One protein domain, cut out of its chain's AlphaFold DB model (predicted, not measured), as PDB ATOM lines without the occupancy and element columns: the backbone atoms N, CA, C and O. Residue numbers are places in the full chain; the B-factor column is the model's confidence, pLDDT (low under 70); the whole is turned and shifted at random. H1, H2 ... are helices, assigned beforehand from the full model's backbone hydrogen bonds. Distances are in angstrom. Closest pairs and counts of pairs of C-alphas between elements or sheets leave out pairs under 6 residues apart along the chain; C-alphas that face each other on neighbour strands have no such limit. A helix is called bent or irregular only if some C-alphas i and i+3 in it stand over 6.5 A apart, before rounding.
ATOM      1  N   GLU A   2    -205.494  44.858 -12.808       91.19
ATOM      2  CA  GLU A   2    -204.876  44.157 -11.665       91.19
ATOM      3  C   GLU A   2    -205.152  44.780 -10.288       91.19
ATOM      4  O   GLU A   2    -205.484  44.054  -9.358       91.19
ATOM      5  N   SER A   3    -205.107  46.114 -10.166       90.25
ATOM      6  CA  SER A   3    -205.401  46.835  -8.911       90.25
ATOM      7  C   SER A   3    -206.797  46.524  -8.345       90.25
ATOM      8  O   SER A   3    -206.965  46.324  -7.142       90.25
ATOM      9  N   ILE A   4    -207.801  46.398  -9.215       91.44
ATOM     10  CA  ILE A   4    -209.172  46.053  -8.822       91.44
ATOM     11  C   ILE A   4    -209.258  44.567  -8.445       91.44
ATOM     12  O   ILE A   4    -209.777  44.225  -7.383       91.44
ATOM     13  N   ASN A   5    -208.670  43.684  -9.258       92.12
ATOM     14  CA  ASN A   5    -208.644  42.246  -8.981       92.12
ATOM     15  C   ASN A   5    -207.919  41.912  -7.670       92.12
ATOM     16  O   ASN A   5    -208.352  41.020  -6.942       92.12
ATOM     17  N   ALA A   6    -206.854  42.640  -7.329       93.69
ATOM     18  CA  ALA A   6    -206.157  42.493  -6.056       93.69
ATOM     19  C   ALA A   6    -207.071  42.808  -4.860       93.69
ATOM     20  O   ALA A   6    -207.031  42.093  -3.860       93.69
ATOM     21  N   ARG A   7    -207.939  43.825  -4.969       91.94
ATOM     22  CA  ARG A   7    -208.925  44.165  -3.926       91.94
ATOM     23  C   ARG A   7    -210.026  43.110  -3.820       91.94
ATOM     24  O   ARG A   7    -210.338  42.694  -2.710       91.94
ATOM     25  N   TYR A   8    -210.544  42.608  -4.941       92.56
ATOM     26  CA  TYR A   8    -211.537  41.525  -4.920       92.56
ATOM     27  C   TYR A   8    -210.986  40.207  -4.369       92.56
ATOM     28  O   TYR A   8    -211.705  39.477  -3.697       92.56
ATOM     29  N   ARG A   9    -209.704  39.898  -4.592       91.75
ATOM     30  CA  ARG A   9    -209.079  38.690  -4.024       91.75
ATOM     31  C   ARG A   9    -209.010  38.711  -2.496       91.75
ATOM     32  O   ARG A   9    -209.071  37.646  -1.900       91.75
ATOM     33  N   ARG A  10    -208.931  39.893  -1.872       89.38
ATOM     34  CA  ARG A  10    -208.967  40.045  -0.404       89.38
ATOM     35  C   ARG A  10    -210.344  39.755   0.193       89.38
ATOM     36  O   ARG A  10    -210.432  39.428   1.365       89.38
ATOM     37  N   ALA A  11    -211.395  39.860  -0.613       85.19
ATOM     38  CA  ALA A  11    -212.770  39.557  -0.237       85.19
ATOM     39  C   ALA A  11    -213.143  38.079  -0.465       85.19
ATOM     40  O   ALA A  11    -214.318  37.744  -0.503       85.19
ATOM     41  N   ARG A  12    -212.166  37.187  -0.672       80.81
ATOM     42  CA  ARG A  12    -212.402  35.749  -0.867       80.81
ATOM     43  C   ARG A  12    -212.357  35.014   0.474       80.81
ATOM     44  O   ARG A  12    -211.469  35.270   1.278       80.81
ATOM     45  N   GLY A  13    -213.270  34.067   0.677       85.75
ATOM     46  CA  GLY A  13    -213.346  33.223   1.872       85.75
ATOM     47  C   GLY A  13    -214.541  32.270   1.809       85.75
ATOM     48  O   GLY A  13    -215.274  32.266   0.820       85.75
ATOM     49  N   HIS A  14    -214.735  31.456   2.851       90.62
ATOM     50  CA  HIS A  14    -215.978  30.704   3.012       90.62
ATOM     51  C   HIS A  14    -217.108  31.680   3.343       90.62
ATOM     52  O   HIS A  14    -216.983  32.497   4.256       90.62
ATOM     53  N   PHE A  15    -218.201  31.591   2.592       91.50
ATOM     54  CA  PHE A  15    -219.376  32.413   2.809       91.50
ATOM     55  C   PHE A  15    -220.499  31.563   3.400       91.50
ATOM     56  O   PHE A  15    -220.745  30.468   2.897       91.50
ATOM     57  N   PRO A  16    -221.209  32.066   4.422       91.12
ATOM     58  CA  PRO A  16    -222.273  31.315   5.085       91.12
ATOM     59  C   PRO A  16    -223.519  31.131   4.204       91.12
ATOM     60  O   PRO A  16    -224.354  30.283   4.496       91.12
ATOM     61  N   THR A  17    -223.667  31.931   3.140       94.75
ATOM     62  CA  THR A  17    -224.779  31.871   2.179       94.75
ATOM     63  C   THR A  17    -224.292  32.205   0.769       94.75
ATOM     64  O   THR A  17    -223.292  32.903   0.601       94.75
ATOM     65  N   GLU A  18    -225.029  31.780  -0.260       89.44
ATOM     66  CA  GLU A  18    -224.698  32.052  -1.672       89.44
ATOM     67  C   GLU A  18    -224.802  33.537  -2.063       89.44
ATOM     68  O   GLU A  18    -224.190  33.979  -3.034       89.44
ATOM     69  N   GLN A  19    -225.549  34.335  -1.294       94.06
ATOM     70  CA  GLN A  19    -225.735  35.768  -1.546       94.06
ATOM     71  C   GLN A  19    -224.637  36.637  -0.913       94.06
ATOM     72  O   GLN A  19    -224.341  37.729  -1.407       94.06
ATOM     73  N   ALA A  20    -224.005  36.165   0.166       91.88
ATOM     74  CA  ALA A  20    -222.942  36.890   0.859       91.88
ATOM     75  C   ALA A  20    -221.716  37.238  -0.025       91.88
ATOM     76  O   ALA A  20    -221.221  38.363   0.105       91.88
ATOM     77  N   PRO A  21    -221.255  36.388  -0.971       93.06
ATOM     78  CA  PRO A  21    -220.210  36.754  -1.925       93.06
ATOM     79  C   PRO A  21    -220.571  37.988  -2.758       93.06
ATOM     80  O   PRO A  21    -219.750  38.891  -2.916       93.06
ATOM     81  N   MET A  22    -221.811  38.063  -3.253       93.88
ATOM     82  CA  MET A  22    -222.271  39.184  -4.079       93.88
ATOM     83  C   MET A  22    -222.342  40.484  -3.282       93.88
ATOM     84  O   MET A  22    -221.891  41.524  -3.762       93.88
ATOM     85  N   GLN A  23    -222.837  40.422  -2.044       93.44
ATOM     86  CA  GLN A  23    -222.852  41.581  -1.151       93.44
ATOM     87  C   GLN A  23    -221.431  42.052  -0.816       93.44
ATOM     88  O   GLN A  23    -221.145  43.250  -0.840       93.44
ATOM     89  N   CYS A  24    -220.505  41.122  -0.576       92.81
ATOM     90  CA  CYS A  24    -219.109  41.452  -0.315       92.81
ATOM     91  C   CYS A  24    -218.454  42.151  -1.519       92.81
ATOM     92  O   CYS A  24    -217.849  43.215  -1.363       92.81
ATOM     93  N   LEU A  25    -218.637  41.615  -2.732       93.81
ATOM     94  CA  LEU A  25    -218.142  42.243  -3.959       93.81
ATOM     95  C   LEU A  25    -218.747  43.633  -4.172       93.81
ATOM     96  O   LEU A  25    -218.004  44.571  -4.465       93.81
ATOM     97  N   TYR A  26    -220.055  43.787  -3.957       93.50
ATOM     98  CA  TYR A  26    -220.740  45.076  -4.046       93.50
ATOM     99  C   TYR A  26    -220.111  46.124  -3.115       93.50
ATOM    100  O   TYR A  26    -219.794  47.236  -3.550       93.50
ATOM    101  N   LEU A  27    -219.855  45.762  -1.856       93.81
ATOM    102  CA  LEU A  27    -219.206  46.653  -0.893       93.81
ATOM    103  C   LEU A  27    -217.767  47.000  -1.303       93.81
ATOM    104  O   LEU A  27    -217.373  48.168  -1.215       93.81
ATOM    105  N   VAL A  28    -216.995  46.042  -1.830       94.62
ATOM    106  CA  VAL A  28    -215.653  46.324  -2.369       94.62
ATOM    107  C   VAL A  28    -215.730  47.308  -3.536       94.62
ATOM    108  O   VAL A  28    -214.950  48.263  -3.557       94.62
ATOM    109  N   THR A  29    -216.677  47.143  -4.464       93.62
ATOM    110  CA  THR A  29    -216.872  48.071  -5.589       93.62
ATOM    111  C   THR A  29    -217.251  49.472  -5.104       93.62
ATOM    112  O   THR A  29    -216.678  50.458  -5.566       93.62
ATOM    113  N   ARG A  30    -218.155  49.586  -4.123       91.25
ATOM    114  CA  ARG A  30    -218.536  50.881  -3.524       91.25
ATOM    115  C   ARG A  30    -217.369  51.551  -2.794       91.25
ATOM    116  O   ARG A  30    -217.242  52.770  -2.837       91.25
ATOM    117  N   SER A  31    -216.472  50.766  -2.195       90.56
ATOM    118  CA  SER A  31    -215.262  51.269  -1.526       90.56
ATOM    119  C   SER A  31    -214.177  51.789  -2.485       90.56
ATOM    120  O   SER A  31    -213.138  52.275  -2.030       90.56
ATOM    121  N   LEU A  32    -214.346  51.649  -3.808       90.69
ATOM    122  CA  LEU A  32    -213.357  52.123  -4.785       90.69
ATOM    123  C   LEU A  32    -213.271  53.657  -4.827       90.69
ATOM    124  O   LEU A  32    -212.178  54.184  -5.019       90.69
ATOM    125  N   ASP A  33    -214.390  54.351  -4.608       89.62
ATOM    126  CA  ASP A  33    -214.465  55.812  -4.484       89.62
ATOM    127  C   ASP A  33    -215.453  56.193  -3.367       89.62
ATOM    128  O   ASP A  33    -216.578  56.617  -3.642       89.62
ATOM    129  N   PRO A  34    -215.060  56.048  -2.088       85.31
ATOM    130  CA  PRO A  34    -215.962  56.263  -0.955       85.31
ATOM    131  C   PRO A  34    -216.417  57.723  -0.828       85.31
ATOM    132  O   PRO A  34    -217.396  58.011  -0.150       85.31
ATOM    133  N   THR A  35    -215.710  58.652  -1.479       89.69
ATOM    134  CA  THR A  35    -216.000  60.090  -1.436       89.69
ATOM    135  C   THR A  35    -216.775  60.593  -2.654       89.69
ATOM    136  O   THR A  35    -217.190  61.750  -2.664       89.69
ATOM    137  N   GLY A  36    -216.914  59.776  -3.704       85.31
ATOM    138  CA  GLY A  36    -217.504  60.174  -4.988       85.31
ATOM    139  C   GLY A  36    -216.706  61.235  -5.764       85.31
ATOM    140  O   GLY A  36    -217.184  61.750  -6.777       85.31
ATOM    141  N   ARG A  37    -215.503  61.605  -5.302       87.19
ATOM    142  CA  ARG A  37    -214.684  62.681  -5.892       87.19
ATOM    143  C   ARG A  37    -213.826  62.195  -7.056       87.19
ATOM    144  O   ARG A  37    -213.289  63.018  -7.800       87.19
ATOM    145  N   GLY A  38    -213.688  60.883  -7.234       86.19
ATOM    146  CA  GLY A  38    -212.966  60.290  -8.355       86.19
ATOM    147  C   GLY A  38    -213.675  60.541  -9.685       86.19
ATOM    148  O   GLY A  38    -213.026  60.932 -10.657       86.19
ATOM    149  N   LYS A  39    -215.009  60.413  -9.715       84.44
ATOM    150  CA  LYS A  39    -215.835  60.621 -10.920       84.44
ATOM    151  C   LYS A  39    -215.638  61.999 -11.584       84.44
ATOM    152  O   LYS A  39    -215.307  62.016 -12.771       84.44
ATOM    153  N   PRO A  40    -215.786  63.147 -10.888       87.88
ATOM    154  CA  PRO A  40    -215.606  64.458 -11.519       87.88
ATOM    155  C   PRO A  40    -214.164  64.700 -11.983       87.88
ATOM    156  O   PRO A  40    -213.954  65.241 -13.068       87.88
ATOM    157  N   ARG A  41    -213.157  64.247 -11.220       88.50
ATOM    158  CA  ARG A  41    -211.739  64.368 -11.616       88.50
ATOM    159  C   ARG A  41    -211.434  63.555 -12.872       88.50
ATOM    160  O   ARG A  41    -210.711  64.019 -13.751       88.50
ATOM    161  N   TRP A  42    -211.994  62.351 -12.962       89.31
ATOM    162  CA  TRP A  42    -211.849  61.491 -14.128       89.31
ATOM    163  C   TRP A  42    -212.532  62.106 -15.353       89.31
ATOM    164  O   TRP A  42    -211.871  62.283 -16.370       89.31
ATOM    165  N   ALA A  43    -213.791  62.539 -15.242       88.44
ATOM    166  CA  ALA A  43    -214.507  63.185 -16.347       88.44
ATOM    167  C   ALA A  43    -213.737  64.391 -16.921       88.44
ATOM    168  O   ALA A  43    -213.605  64.529 -18.135       88.44
ATOM    169  N   MET A  44    -213.153  65.220 -16.050       92.06
ATOM    170  CA  MET A  44    -212.359  66.381 -16.460       92.06
ATOM    171  C   MET A  44    -211.072  65.976 -17.196       92.06
ATOM    172  O   MET A  44    -210.755  66.548 -18.237       92.06
ATOM    173  N   ARG A  45    -210.368  64.940 -16.710       94.19
ATOM    174  CA  ARG A  45    -209.147  64.410 -17.345       94.19
ATOM    175  C   ARG A  45    -209.408  63.796 -18.723       94.19
ATOM    176  O   ARG A  45    -208.533  63.840 -19.579       94.19
ATOM    177  N   TRP A  46    -210.589  63.218 -18.931       93.94
ATOM    178  CA  TRP A  46    -210.940  62.527 -20.176       93.94
ATOM    179  C   TRP A  46    -211.593  63.416 -21.234       93.94
ATOM    180  O   TRP A  46    -211.660  63.005 -22.389       93.94
ATOM    181  N   LYS A  47    -212.016  64.639 -20.889       92.69
ATOM    182  CA  LYS A  47    -212.681  65.563 -21.821       92.69
ATOM    183  C   LYS A  47    -211.942  65.746 -23.164       92.69
ATOM    184  O   LYS A  47    -212.610  65.659 -24.190       92.69
ATOM    185  N   PRO A  48    -210.604  65.922 -23.222       94.94
ATOM    186  CA  PRO A  48    -209.909  66.066 -24.506       94.94
ATOM    187  C   PRO A  48    -209.997  64.814 -25.390       94.94
ATOM    188  O   PRO A  48    -210.258  64.918 -26.583       94.94
ATOM    189  N   ALA A  49    -209.832  63.626 -24.799       93.62
ATOM    190  CA  ALA A  49    -209.947  62.365 -25.527       93.62
ATOM    191  C   ALA A  49    -211.383  62.134 -26.022       93.62
ATOM    192  O   ALA A  49    -211.583  61.728 -27.161       93.62
ATOM    193  N   LEU A  50    -212.384  62.453 -25.195       90.62
ATOM    194  CA  LEU A  50    -213.796  62.363 -25.576       90.62
ATOM    195  C   LEU A  50    -214.137  63.289 -26.751       90.62
ATOM    196  O   LEU A  50    -214.840  62.861 -27.659       90.62
ATOM    197  N   ASN A  51    -213.590  64.507 -26.785       91.94
ATOM    198  CA  ASN A  51    -213.770  65.414 -27.922       91.94
ATOM    199  C   ASN A  51    -213.157  64.842 -29.213       91.94
ATOM    200  O   ASN A  51    -213.782  64.898 -30.267       91.94
ATOM    201  N   ALA A  52    -211.960  64.250 -29.136       94.00
ATOM    202  CA  ALA A  52    -211.333  63.600 -30.287       94.00
ATOM    203  C   ALA A  52    -212.144  62.388 -30.786       94.00
ATOM    204  O   ALA A  52    -212.291  62.196 -31.995       94.00
ATOM    205  N   PHE A  53    -212.723  61.601 -29.871       92.19
ATOM    206  CA  PHE A  53    -213.620  60.499 -30.227       92.19
ATOM    207  C   PHE A  53    -214.906  60.987 -30.891       92.19
ATOM    208  O   PHE A  53    -215.319  60.388 -31.879       92.19
ATOM    209  N   ALA A  54    -215.503  62.072 -30.398       90.56
ATOM    210  CA  ALA A  54    -216.712  62.646 -30.985       90.56
ATOM    211  C   ALA A  54    -216.493  63.126 -32.430       90.56
ATOM    212  O   ALA A  54    -217.396  63.010 -33.248       90.56
ATOM    213  N   ILE A  55    -215.291  63.611 -32.765       91.44
ATOM    214  CA  ILE A  55    -214.934  63.983 -34.145       91.44
ATOM    215  C   ILE A  55    -214.691  62.734 -35.003       91.44
ATOM    216  O   ILE A  55    -215.204  62.628 -36.110       91.44
ATOM    217  N   THR A  56    -213.904  61.782 -34.493       94.31
ATOM    218  CA  THR A  56    -213.473  60.597 -35.263       94.31
ATOM    219  C   THR A  56    -214.618  59.611 -35.510       94.31
ATOM    220  O   THR A  56    -214.637  58.919 -36.523       94.31
ATOM    221  N   PHE A  57    -215.574  59.539 -34.583       90.94
ATOM    222  CA  PHE A  57    -216.699  58.607 -34.608       90.94
ATOM    223  C   PHE A  57    -218.036  59.350 -34.516       90.94
ATOM    224  O   PHE A  57    -218.909  58.942 -33.750       90.94
ATOM    225  N   ALA A  58    -218.190  60.440 -35.272       86.25
ATOM    226  CA  ALA A  58    -219.369  61.309 -35.217       86.25
ATOM    227  C   ALA A  58    -220.697  60.535 -35.339       86.25
ATOM    228  O   ALA A  58    -221.603  60.752 -34.540       86.25
ATOM    229  N   ASP A  59    -220.772  59.538 -36.228       87.94
ATOM    230  CA  ASP A  59    -221.980  58.724 -36.458       87.94
ATOM    231  C   ASP A  59    -222.331  57.747 -35.316       87.94
ATOM    232  O   ASP A  59    -223.339  57.042 -35.371       87.94
ATOM    233  N   ARG A  60    -221.477  57.628 -34.290       87.06
ATOM    234  CA  ARG A  60    -221.676  56.727 -33.138       87.06
ATOM    235  C   ARG A  60    -222.096  57.460 -31.869       87.06
ATOM    236  O   ARG A  60    -222.395  56.798 -30.874       87.06
ATOM    237  N   PHE A  61    -222.104  58.791 -31.888       82.06
ATOM    238  CA  PHE A  61    -222.572  59.601 -30.771       82.06
ATOM    239  C   PHE A  61    -224.014  60.050 -31.024       82.06
ATOM    240  O   PHE A  61    -224.330  60.474 -32.135       82.06
TER     241      PHE A  61
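Overview. This is residues 2 to 61 of the 67 residues of an uncharacterized protein of Mycobacterium saskatchewanense (UniProt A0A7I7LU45). A loose helical hairpin, H1 and H2, sits at one end, and a long, bent helix, H3, reaches away from it as a free arm that touches no helix. The middle is open: residues 33 to 52 and 54 to 60 stand free, and the arm makes much of the length. The printed part has 60 residues with three named helices, H1, H2 and H3 in that order, and no named strand; its class is all helix. It is extended, with a radius of gyration of the C-alphas of 17.5 A, and spans 51 by 26 by 19 A.

Arrangement. H1, residues 2 to 10, and H2, residues 20 to 30, form a helical hairpin. They only just touch, with 3 pairs of C-alphas within 8 A; the closest C-alphas are those of Tyr 8 and Leu 25, 6.7 A apart. They run opposite ways at a steep tilt of 40 degrees. H3, residues 38 to 56, was assigned as one helix by its hydrogen bonds, but it is bent: C-alphas 45 and 48 are 7.4 A apart. Its arms, H3a, residues 38 to 45, and H3b, residues 48 to 56, stand at a steep tilt of 60 degrees. Both arms are apart from H1 and from H2. Every O i to N i+4 pair is within hydrogen-bond range in H2, H3a and H3b; in H1, 4 of 5 are.

Along the chain. H1 begins at C-alpha 2, (-204.876, 44.157, -11.665), and is 12.7 A long. H2 is 15.3 A long and ends at C-alpha 30, (-218.536, 50.881, -3.524). H3a is 10.6 A long and H3b 12.6 A, ending at C-alpha 56, (-213.473, 60.597, -35.263).

Size, cuts and confidence. The two C-alphas farthest apart are those of Pro 16 and Ile 55, at 51.6 A. The printed part has no cut. The links H1 to H2 and H2 to H3 are short. No printed residue is under 70 in pLDDT.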